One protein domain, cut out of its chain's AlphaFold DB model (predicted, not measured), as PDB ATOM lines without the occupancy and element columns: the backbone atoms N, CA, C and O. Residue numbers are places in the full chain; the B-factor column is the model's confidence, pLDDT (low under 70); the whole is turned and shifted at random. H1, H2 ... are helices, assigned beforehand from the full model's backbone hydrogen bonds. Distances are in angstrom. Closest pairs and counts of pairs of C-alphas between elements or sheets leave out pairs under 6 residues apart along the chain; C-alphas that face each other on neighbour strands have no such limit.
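What this domain is: This is residues 395 to 465 of the 821 residues of an uncharacterized protein of Cercospora zeina (UniProt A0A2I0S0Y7). Two helices, H1 and H3, cross at a wide angle to make the core, with H2, the longest helix, packed across H3 and reaching H1 near its own beginning. H4 folds back from the end of H3 towards H1, and H2 and H4 are apart. The printed part has 71 residues, with four named helices in the order H1, H2, H3, H4 and no named strand, and its class is all helix. It is compact and rounded, with a radius of gyration of the C-alphas of 11.5 A and spans of 31 by 22 by 21 A.

Where its parts are: H1 is residues 395 to 405, beginning at C-alpha 395 at (160.115, 177.292, 100.473). H2, residues 409 to 425, measures 24.6 A from first to last C-alpha. H3, residues 436 to 450, measures 21.7 A. H4, residues 452 to 461, ends at C-alpha 461 at (148.552, 169.268, 102.766).

How they stand to each other: H1 and H3 touch about perpendicular, at 75 degrees; their closest C-alphas, of Ala 398 and Gly 441, are 4.2 A apart. H2 touches H1 with residues 411 to 415 alone, opposite ways at a steep tilt of 48 degrees, closest at the C-alphas of Glu 405 and Gly 411, 4.5 A. H3 and H4 form a helical hairpin; the C-alphas of Ala 448 and Gly 454 are closest, 3.7 A. Every O i to N i+4 pair is within hydrogen-bond range in H1, H3 and H4, and 12 of 13 in H2.

The domain as a whole: The C-alphas farthest apart, of Arg 424 and Ser 465, are 36.6 A apart. The printed part has no cut and no long link. Residues 463 to 465 have pLDDT under 70.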
ATOM      1  N   GLU A 395     160.707 176.090  99.886       93.06
ATOM      2  CA  GLU A 395     160.115 177.292 100.473       93.06
ATOM      3  C   GLU A 395     158.579 177.337 100.342       93.06
ATOM      4  O   GLU A 395     157.889 177.351 101.358       93.06
ATOM      5  N   ALA A 396     158.020 177.307  99.126       92.94
ATOM      6  CA  ALA A 396     156.572 177.360  98.899       92.94
ATOM      7  C   ALA A 396     155.822 176.195  99.570       92.94
ATOM      8  O   ALA A 396     154.720 176.385 100.088       92.94
ATOM      9  N   PHE A 397     156.423 175.002  99.626       94.69
ATOM     10  CA  PHE A 397     155.855 173.876 100.371       94.69
ATOM     11  C   PHE A 397     155.898 174.095 101.895       94.69
ATOM     12  O   PHE A 397     154.927 173.788 102.588       94.69
ATOM     13  N   ALA A 398     156.981 174.668 102.426       96.31
ATOM     14  CA  ALA A 398     157.067 175.056 103.832       96.31
ATOM     15  C   ALA A 398     156.043 176.155 104.188       96.31
ATOM     16  O   ALA A 398     155.418 176.088 105.251       96.31
ATOM     17  N   GLU A 399     155.806 177.121 103.292       95.94
ATOM     18  CA  GLU A 399     154.742 178.117 103.455       95.94
ATOM     19  C   GLU A 399     153.346 177.481 103.468       95.94
ATOM     20  O   GLU A 399     152.545 177.810 104.341       95.94
ATOM     21  N   ASP A 400     153.043 176.554 102.556       95.56
ATOM     22  CA  ASP A 400     151.732 175.889 102.493       95.56
ATOM     23  C   ASP A 400     151.456 175.023 103.737       95.56
ATOM     24  O   ASP A 400     150.357 175.054 104.301       95.56
ATOM     25  N   ILE A 401     152.483 174.339 104.258       96.69
ATOM     26  CA  ILE A 401     152.417 173.660 105.560       96.69
ATOM     27  C   ILE A 401     152.116 174.669 106.675       96.69
ATOM     28  O   ILE A 401     151.180 174.460 107.445       96.69
ATOM     29  N   TYR A 402     152.828 175.799 106.738       97.75
ATOM     30  CA  TYR A 402     152.560 176.853 107.723       97.75
ATOM     31  C   TYR A 402     151.126 177.414 107.613       97.75
ATOM     32  O   TYR A 402     150.449 177.596 108.629       97.75
ATOM     33  N   TYR A 403     150.626 177.662 106.397       97.19
ATOM     34  CA  TYR A 403     149.282 178.199 106.158       97.19
ATOM     35  C   TYR A 403     148.155 177.184 106.379       97.19
ATOM     36  O   TYR A 403     147.049 177.576 106.766       97.19
ATOM     37  N   THR A 404     148.414 175.894 106.191       96.19
ATOM     38  CA  THR A 404     147.498 174.820 106.597       96.19
ATOM     39  C   THR A 404     147.433 174.742 108.120       96.19
ATOM     40  O   THR A 404     146.354 174.739 108.718       96.19
ATOM     41  N   GLU A 405     148.592 174.797 108.767       96.94
ATOM     42  CA  GLU A 405     148.729 174.597 110.203       96.94
ATOM     43  C   GLU A 405     148.214 175.797 111.022       96.94
ATOM     44  O   GLU A 405     147.608 175.618 112.080       96.94
ATOM     45  N   ILE A 406     148.314 177.031 110.507       97.75
ATOM     46  CA  ILE A 406     147.736 178.228 111.152       97.75
ATOM     47  C   ILE A 406     146.198 178.273 111.085       97.75
ATOM     48  O   ILE A 406     145.561 179.021 111.839       97.75
ATOM     49  N   ARG A 407     145.563 177.482 110.210       96.94
ATOM     50  CA  ARG A 407     144.095 177.343 110.171       96.94
ATOM     51  C   ARG A 407     143.584 176.434 111.289       96.94
ATOM     52  O   ARG A 407     142.480 176.659 111.781       96.94
ATOM     53  N   LEU A 408     144.389 175.470 111.736       96.25
ATOM     54  CA  LEU A 408     144.037 174.534 112.803       96.25
ATOM     55  C   LEU A 408     144.357 175.119 114.195       96.25
ATOM     56  O   LEU A 408     145.434 175.680 114.397       96.25
ATOM     57  N   PRO A 409     143.471 174.977 115.202       97.50
ATOM     58  CA  PRO A 409     143.714 175.527 116.541       97.50
ATOM     59  C   PRO A 409     144.898 174.853 117.247       97.50
ATOM     60  O   PRO A 409     145.644 175.509 117.969       97.50
ATOM     61  N   GLU A 410     145.096 173.558 117.007       96.38
ATOM     62  CA  GLU A 410     146.240 172.784 117.494       96.38
ATOM     63  C   GLU A 410     147.529 173.149 116.741       96.38
ATOM     64  O   GLU A 410     148.583 173.352 117.345       96.38
ATOM     65  N   GLY A 411     147.426 173.343 115.423       96.88
ATOM     66  CA  GLY A 411     148.536 173.776 114.582       96.88
ATOM     67  C   GLY A 411     149.079 175.159 114.966       96.88
ATOM     68  O   GLY A 411     150.292 175.347 115.046       96.88
ATOM     69  N   ARG A 412     148.213 176.097 115.377       98.31
ATOM     70  CA  ARG A 412     148.633 177.373 115.993       98.31
ATOM     71  C   ARG A 412     149.488 177.187 117.250       98.31
ATOM     72  O   ARG A 412     150.388 177.993 117.481       98.31
ATOM     73  N   GLN A 413     149.242 176.152 118.057       98.00
ATOM     74  CA  GLN A 413     150.068 175.865 119.237       98.00
ATOM     75  C   GLN A 413     151.452 175.341 118.831       98.00
ATOM     76  O   GLN A 413     152.448 175.760 119.421       98.00
ATOM     77  N   ARG A 414     151.534 174.498 117.790       97.25
ATOM     78  CA  ARG A 414     152.814 174.059 117.205       97.25
ATOM     79  C   ARG A 414     153.589 175.215 116.572       97.25
ATOM     80  O   ARG A 414     154.769 175.370 116.866       97.25
ATOM     81  N   ILE A 415     152.929 176.098 115.821       98.31
ATOM     82  CA  ILE A 415     153.535 177.340 115.308       98.31
ATOM     83  C   ILE A 415     154.081 178.193 116.461       98.31
ATOM     84  O   ILE A 415     155.237 178.600 116.423       98.31
ATOM     85  N   ALA A 416     153.304 178.411 117.529       98.38
ATOM     86  CA  ALA A 416     153.760 179.175 118.692       98.38
ATOM     87  C   ALA A 416     154.919 178.497 119.453       98.38
ATOM     88  O   ALA A 416     155.771 179.185 120.018       98.38
ATOM     89  N   ARG A 417     154.981 177.157 119.464       98.31
ATOM     90  CA  ARG A 417     156.123 176.387 119.981       98.31
ATOM     91  C   ARG A 417     157.363 176.632 119.118       98.31
ATOM     92  O   ARG A 417     158.386 177.036 119.660       98.31
ATOM     93  N   HIS A 418     157.268 176.439 117.805       98.31
ATOM     94  CA  HIS A 418     158.390 176.601 116.872       98.31
ATOM     95  C   HIS A 418     158.879 178.038 116.752       98.31
ATOM     96  O   HIS A 418     160.084 178.238 116.659       98.31
ATOM     97  N   GLN A 419     157.989 179.027 116.866       98.38
ATOM     98  CA  GLN A 419     158.360 180.438 116.986       98.38
ATOM     99  C   GLN A 419     159.331 180.641 118.157       98.38
ATOM    100  O   GLN A 419     160.421 181.149 117.944       98.38
ATOM    101  N   ARG A 420     159.025 180.132 119.361       98.25
ATOM    102  CA  ARG A 420     159.933 180.242 120.524       98.25
ATOM    103  C   ARG A 420     161.266 179.518 120.323       98.25
ATOM    104  O   ARG A 420     162.282 179.968 120.841       98.25
ATOM    105  N   ILE A 421     161.269 178.385 119.616       97.81
ATOM    106  CA  ILE A 421     162.507 177.658 119.293       97.81
ATOM    107  C   ILE A 421     163.330 178.474 118.282       97.81
ATOM    108  O   ILE A 421     164.543 178.561 118.421       97.81
ATOM    109  N   ARG A 422     162.691 179.137 117.312       97.50
ATOM    110  CA  ARG A 422     163.335 180.054 116.359       97.50
ATOM    111  C   ARG A 422     163.865 181.323 117.031       97.50
ATOM    112  O   ARG A 422     164.981 181.732 116.744       97.50
ATOM    113  N   ASP A 423     163.116 181.903 117.963       97.12
ATOM    114  CA  ASP A 423     163.540 183.085 118.724       97.12
ATOM    115  C   ASP A 423     164.753 182.778 119.633       97.12
ATOM    116  O   ASP A 423     165.518 183.680 119.966       97.12
ATOM    117  N   ARG A 424     164.946 181.506 120.023       97.94
ATOM    118  CA  ARG A 424     166.095 181.029 120.814       97.94
ATOM    119  C   ARG A 424     167.284 180.581 119.954       97.94
ATOM    120  O   ARG A 424     168.420 180.875 120.308       97.94
ATOM    121  N   ASP A 425     167.021 179.853 118.869       97.19
ATOM    122  CA  ASP A 425     168.039 179.131 118.086       97.19
ATOM    123  C   ASP A 425     168.379 179.819 116.746       97.19
ATOM    124  O   ASP A 425     169.215 179.322 115.996       97.19
ATOM    125  N   GLY A 426     167.731 180.947 116.424       96.88
ATOM    126  CA  GLY A 426     167.843 181.640 115.135       96.88
ATOM    127  C   GLY A 426     167.067 180.951 114.005       96.88
ATOM    128  O   GLY A 426     166.357 179.968 114.233       96.88
ATOM    129  N   ASN A 427     167.198 181.455 112.771       96.56
ATOM    130  CA  ASN A 427     166.816 180.694 111.572       96.56
ATOM    131  C   ASN A 427     167.771 179.491 111.436       96.56
ATOM    132  O   ASN A 427     168.985 179.677 111.458       96.56
ATOM    133  N   ARG A 428     167.229 178.278 111.279       95.88
ATOM    134  CA  ARG A 428     168.002 177.032 111.086       95.88
ATOM    135  C   ARG A 428     167.841 176.467 109.675       95.88
ATOM    136  O   ARG A 428     168.755 175.814 109.183       95.88
ATOM    137  N   PHE A 429     166.678 176.677 109.064       95.62
ATOM    138  CA  PHE A 429     166.295 176.079 107.785       95.62
ATOM    139  C   PHE A 429     166.090 177.101 106.674       95.62
ATOM    140  O   PHE A 429     166.302 176.766 105.516       95.62
ATOM    141  N   ALA A 430     165.676 178.318 107.027       93.94
ATOM    142  CA  ALA A 430     165.466 179.394 106.068       93.94
ATOM    143  C   ALA A 430     166.670 180.341 106.005       93.94
ATOM    144  O   ALA A 430     167.300 180.619 107.033       93.94
ATOM    145  N   LEU A 431     166.945 180.911 104.833       92.62
ATOM    146  CA  LEU A 431     167.948 181.971 104.691       92.62
ATOM    147  C   LEU A 431     167.593 183.196 105.554       92.62
ATOM    148  O   LEU A 431     166.440 183.420 105.925       92.62
ATOM    149  N   ALA A 432     168.576 184.041 105.878       90.62
ATOM    150  CA  ALA A 432     168.334 185.258 106.668       90.62
ATOM    151  C   ALA A 432     167.389 186.264 105.970       90.62
ATOM    152  O   ALA A 432     166.768 187.095 106.630       90.62
ATOM    153  N   THR A 433     167.278 186.176 104.642       94.94
ATOM    154  CA  THR A 433     166.367 186.953 103.790       94.94
ATOM    155  C   THR A 433     164.964 186.355 103.679       94.94
ATOM    156  O   THR A 433     164.041 187.054 103.267       94.94
ATOM    157  N   GLU A 434     164.794 185.075 104.013       95.00
ATOM    158  CA  GLU A 434     163.522 184.366 103.884       95.00
ATOM    159  C   GLU A 434     162.583 184.671 105.063       95.00
ATOM    160  O   GLU A 434     163.018 184.923 106.196       95.00
ATOM    161  N   PRO A 435     161.260 184.661 104.830       96.81
ATOM    162  CA  PRO A 435     160.297 185.037 105.848       96.81
ATOM    163  C   PRO A 435     160.207 183.975 106.953       96.81
ATOM    164  O   PRO A 435     160.220 182.774 106.703       96.81
ATOM    165  N   ALA A 436     159.998 184.423 108.196       97.12
ATOM    166  CA  ALA A 436     159.919 183.581 109.400       97.12
ATOM    167  C   ALA A 436     159.042 182.317 109.273       97.12
ATOM    168  O   ALA A 436     159.329 181.289 109.887       97.12
ATOM    169  N   ARG A 437     157.970 182.402 108.476       97.69
ATOM    170  CA  ARG A 437     157.022 181.312 108.206       97.69
ATOM    171  C   ARG A 437     157.642 180.121 107.467       97.69
ATOM    172  O   ARG A 437     157.197 179.008 107.705       97.69
ATOM    173  N   VAL A 438     158.677 180.333 106.653       97.31
ATOM    174  CA  VAL A 438     159.401 179.274 105.927       97.31
ATOM    175  C   VAL A 438     160.224 178.437 106.903       97.31
ATOM    176  O   VAL A 438     160.075 177.220 106.949       97.31
ATOM    177  N   ASP A 439     161.002 179.085 107.777       97.75
ATOM    178  CA  ASP A 439     161.785 178.398 108.815       97.75
ATOM    179  C   ASP A 439     160.884 177.587 109.760       97.75
ATOM    180  O   ASP A 439     161.179 176.440 110.097       97.75
ATOM    181  N   ILE A 440     159.743 178.165 110.151       98.12
ATOM    182  CA  ILE A 440     158.732 177.489 110.974       98.12
ATOM    183  C   ILE A 440     158.051 176.357 110.190       98.12
ATOM    184  O   ILE A 440     157.814 175.297 110.760       98.12
ATOM    185  N   GLY A 441     157.781 176.542 108.896       97.88
ATOM    186  CA  GLY A 441     157.257 175.516 107.997       97.88
ATOM    187  C   GLY A 441     158.178 174.299 107.905       97.88
ATOM    188  O   GLY A 441     157.723 173.173 108.089       97.88
ATOM    189  N   PHE A 442     159.487 174.507 107.744       98.00
ATOM    190  CA  PHE A 442     160.467 173.420 107.772       98.00
ATOM    191  C   PHE A 442     160.548 172.722 109.136       98.00
ATOM    192  O   PHE A 442     160.587 171.493 109.175       98.00
ATOM    193  N   ARG A 443     160.483 173.453 110.260       97.88
ATOM    194  CA  ARG A 443     160.400 172.840 111.605       97.88
ATOM    195  C   ARG A 443     159.123 172.020 111.807       97.88
ATOM    196  O   ARG A 443     159.165 170.975 112.453       97.88
ATOM    197  N   LEU A 444     157.996 172.476 111.256       97.75
ATOM    198  CA  LEU A 444     156.736 171.730 111.255       97.75
ATOM    199  C   LEU A 444     156.845 170.457 110.412       97.75
ATOM    200  O   LEU A 444     156.340 169.424 110.837       97.75
ATOM    201  N   ILE A 445     157.532 170.499 109.265       97.38
ATOM    202  CA  ILE A 445     157.829 169.306 108.459       97.38
ATOM    203  C   ILE A 445     158.750 168.348 109.237       97.38
ATOM    204  O   ILE A 445     158.459 167.156 109.275       97.38
ATOM    205  N   GLU A 446     159.802 168.835 109.908       97.25
ATOM    206  CA  GLU A 446     160.702 168.020 110.750       97.25
ATOM    207  C   GLU A 446     159.915 167.311 111.878       97.25
ATOM    208  O   GLU A 446     159.890 166.081 111.923       97.25
ATOM    209  N   GLU A 447     159.168 168.057 112.707       97.25
ATOM    210  CA  GLU A 447     158.293 167.514 113.769       97.25
ATOM    211  C   GLU A 447     157.234 166.543 113.214       97.25
ATOM    212  O   GLU A 447     156.891 165.529 113.831       97.25
ATOM    213  N   ALA A 448     156.697 166.833 112.030       96.44
ATOM    214  CA  ALA A 448     155.709 165.978 111.404       96.44
ATOM    215  C   ALA A 448     156.318 164.680 110.854       96.44
ATOM    216  O   ALA A 448     155.671 163.640 110.925       96.44
ATOM    217  N   LEU A 449     157.558 164.686 110.362       96.50
ATOM    218  CA  LEU A 449     158.255 163.476 109.919       96.50
ATOM    219  C   LEU A 449     158.677 162.568 111.090       96.50
ATOM    220  O   LEU A 449     158.855 161.364 110.876       96.50
ATOM    221  N   GLU A 450     158.782 163.092 112.313       96.19
ATOM    222  CA  GLU A 450     159.045 162.306 113.531       96.19
ATOM    223  C   GLU A 450     157.847 161.454 113.992       96.19
ATOM    224  O   GLU A 450     158.046 160.452 114.680       96.19
ATOM    225  N   SER A 451     156.614 161.802 113.601       95.62
ATOM    226  CA  SER A 451     155.384 161.120 114.037       95.62
ATOM    227  C   SER A 451     154.555 160.599 112.860       95.62
ATOM    228  O   SER A 451     154.346 161.301 111.876       95.62
ATOM    229  N   ASP A 452     154.009 159.381 112.949       95.38
ATOM    230  CA  ASP A 452     153.181 158.833 111.856       95.38
ATOM    231  C   ASP A 452     151.911 159.666 111.603       95.38
ATOM    232  O   ASP A 452     151.467 159.807 110.465       95.38
ATOM    233  N   GLU A 453     151.359 160.286 112.649       94.31
ATOM    234  CA  GLU A 453     150.260 161.245 112.518       94.31
ATOM    235  C   GLU A 453     150.698 162.516 111.772       94.31
ATOM    236  O   GLU A 453     150.010 162.970 110.859       94.31
ATOM    237  N   GLY A 454     151.874 163.060 112.097       93.00
ATOM    238  CA  GLY A 454     152.451 164.197 111.392       93.00
ATOM    239  C   GLY A 454     152.692 163.907 109.912       93.00
ATOM    240  O   GLY A 454     152.298 164.707 109.064       93.00
ATOM    241  N   ARG A 455     153.227 162.728 109.574       95.12
ATOM    242  CA  ARG A 455     153.401 162.283 108.180       95.12
ATOM    243  C   ARG A 455     152.082 162.287 107.421       95.12
ATOM    244  O   ARG A 455     152.037 162.751 106.284       95.12
ATOM    245  N   MET A 456     151.000 161.834 108.058       94.81
ATOM    246  CA  MET A 456     149.658 161.897 107.477       94.81
ATOM    247  C   MET A 456     149.172 163.342 107.275       94.81
ATOM    248  O   MET A 456     148.538 163.603 106.256       94.81
ATOM    249  N   ARG A 457     149.510 164.294 108.161       91.69
ATOM    250  CA  ARG A 457     149.203 165.732 107.976       91.69
ATOM    251  C   ARG A 457     149.990 166.368 106.820       91.69
ATOM    252  O   ARG A 457     149.409 167.087 106.007       91.69
ATOM    253  N   VAL A 458     151.281 166.059 106.680       94.12
ATOM    254  CA  VAL A 458     152.109 166.549 105.556       94.12
ATOM    255  C   VAL A 458     151.611 165.970 104.226       94.12
ATOM    256  O   VAL A 458     151.426 166.703 103.254       94.12
ATOM    257  N   LEU A 459     151.275 164.675 104.203       92.38
ATOM    258  CA  LEU A 459     150.612 164.032 103.064       92.38
ATOM    259  C   LEU A 459     149.243 164.656 102.748       92.38
ATOM    260  O   LEU A 459     148.885 164.708 101.572       92.38
ATOM    261  N   ALA A 460     148.492 165.109 103.762       89.62
ATOM    262  CA  ALA A 460     147.188 165.766 103.622       89.62
ATOM    263  C   ALA A 460     147.272 167.175 103.021       89.62
ATOM    264  O   ALA A 460     146.393 167.562 102.260       89.62
ATOM    265  N   THR A 461     148.342 167.915 103.310       88.38
ATOM    266  CA  THR A 461     148.552 169.268 102.766       88.38
ATOM    267  C   THR A 461     148.764 169.223 101.248       88.38
ATOM    268  O   THR A 461     148.129 169.958 100.498       88.38
ATOM    269  N   ARG A 462     149.534 168.242 100.752       79.50
ATOM    270  CA  ARG A 462     149.850 168.054  99.320       79.50
ATOM    271  C   ARG A 462     148.691 167.479  98.469       79.50
ATOM    272  O   ARG A 462     148.933 166.771  97.497       79.50
ATOM    273  N   HIS A 463     147.426 167.684  98.854       63.84
ATOM    274  CA  HIS A 463     146.264 166.979  98.280       63.84
ATOM    275  C   HIS A 463     145.708 167.522  96.951       63.84
ATOM    276  O   HIS A 463     144.824 166.878  96.387       63.84
ATOM    277  N   ASN A 464     146.224 168.635  96.422       57.72
ATOM    278  CA  ASN A 464     145.681 169.253  95.205       57.72
ATOM    279  C   ASN A 464     146.145 168.606  93.882       57.72
ATOM    280  O   ASN A 464     145.548 168.894  92.848       57.72
ATOM    281  N   SER A 465     147.139 167.705  93.889       58.03
ATOM    282  CA  SER A 465     147.471 166.860  92.728       58.03
ATOM    283  C   SER A 465     147.706 165.398  93.143       58.03
ATOM    284  O   SER A 465     148.158 165.098  94.253       58.03
TER     285      SER A 465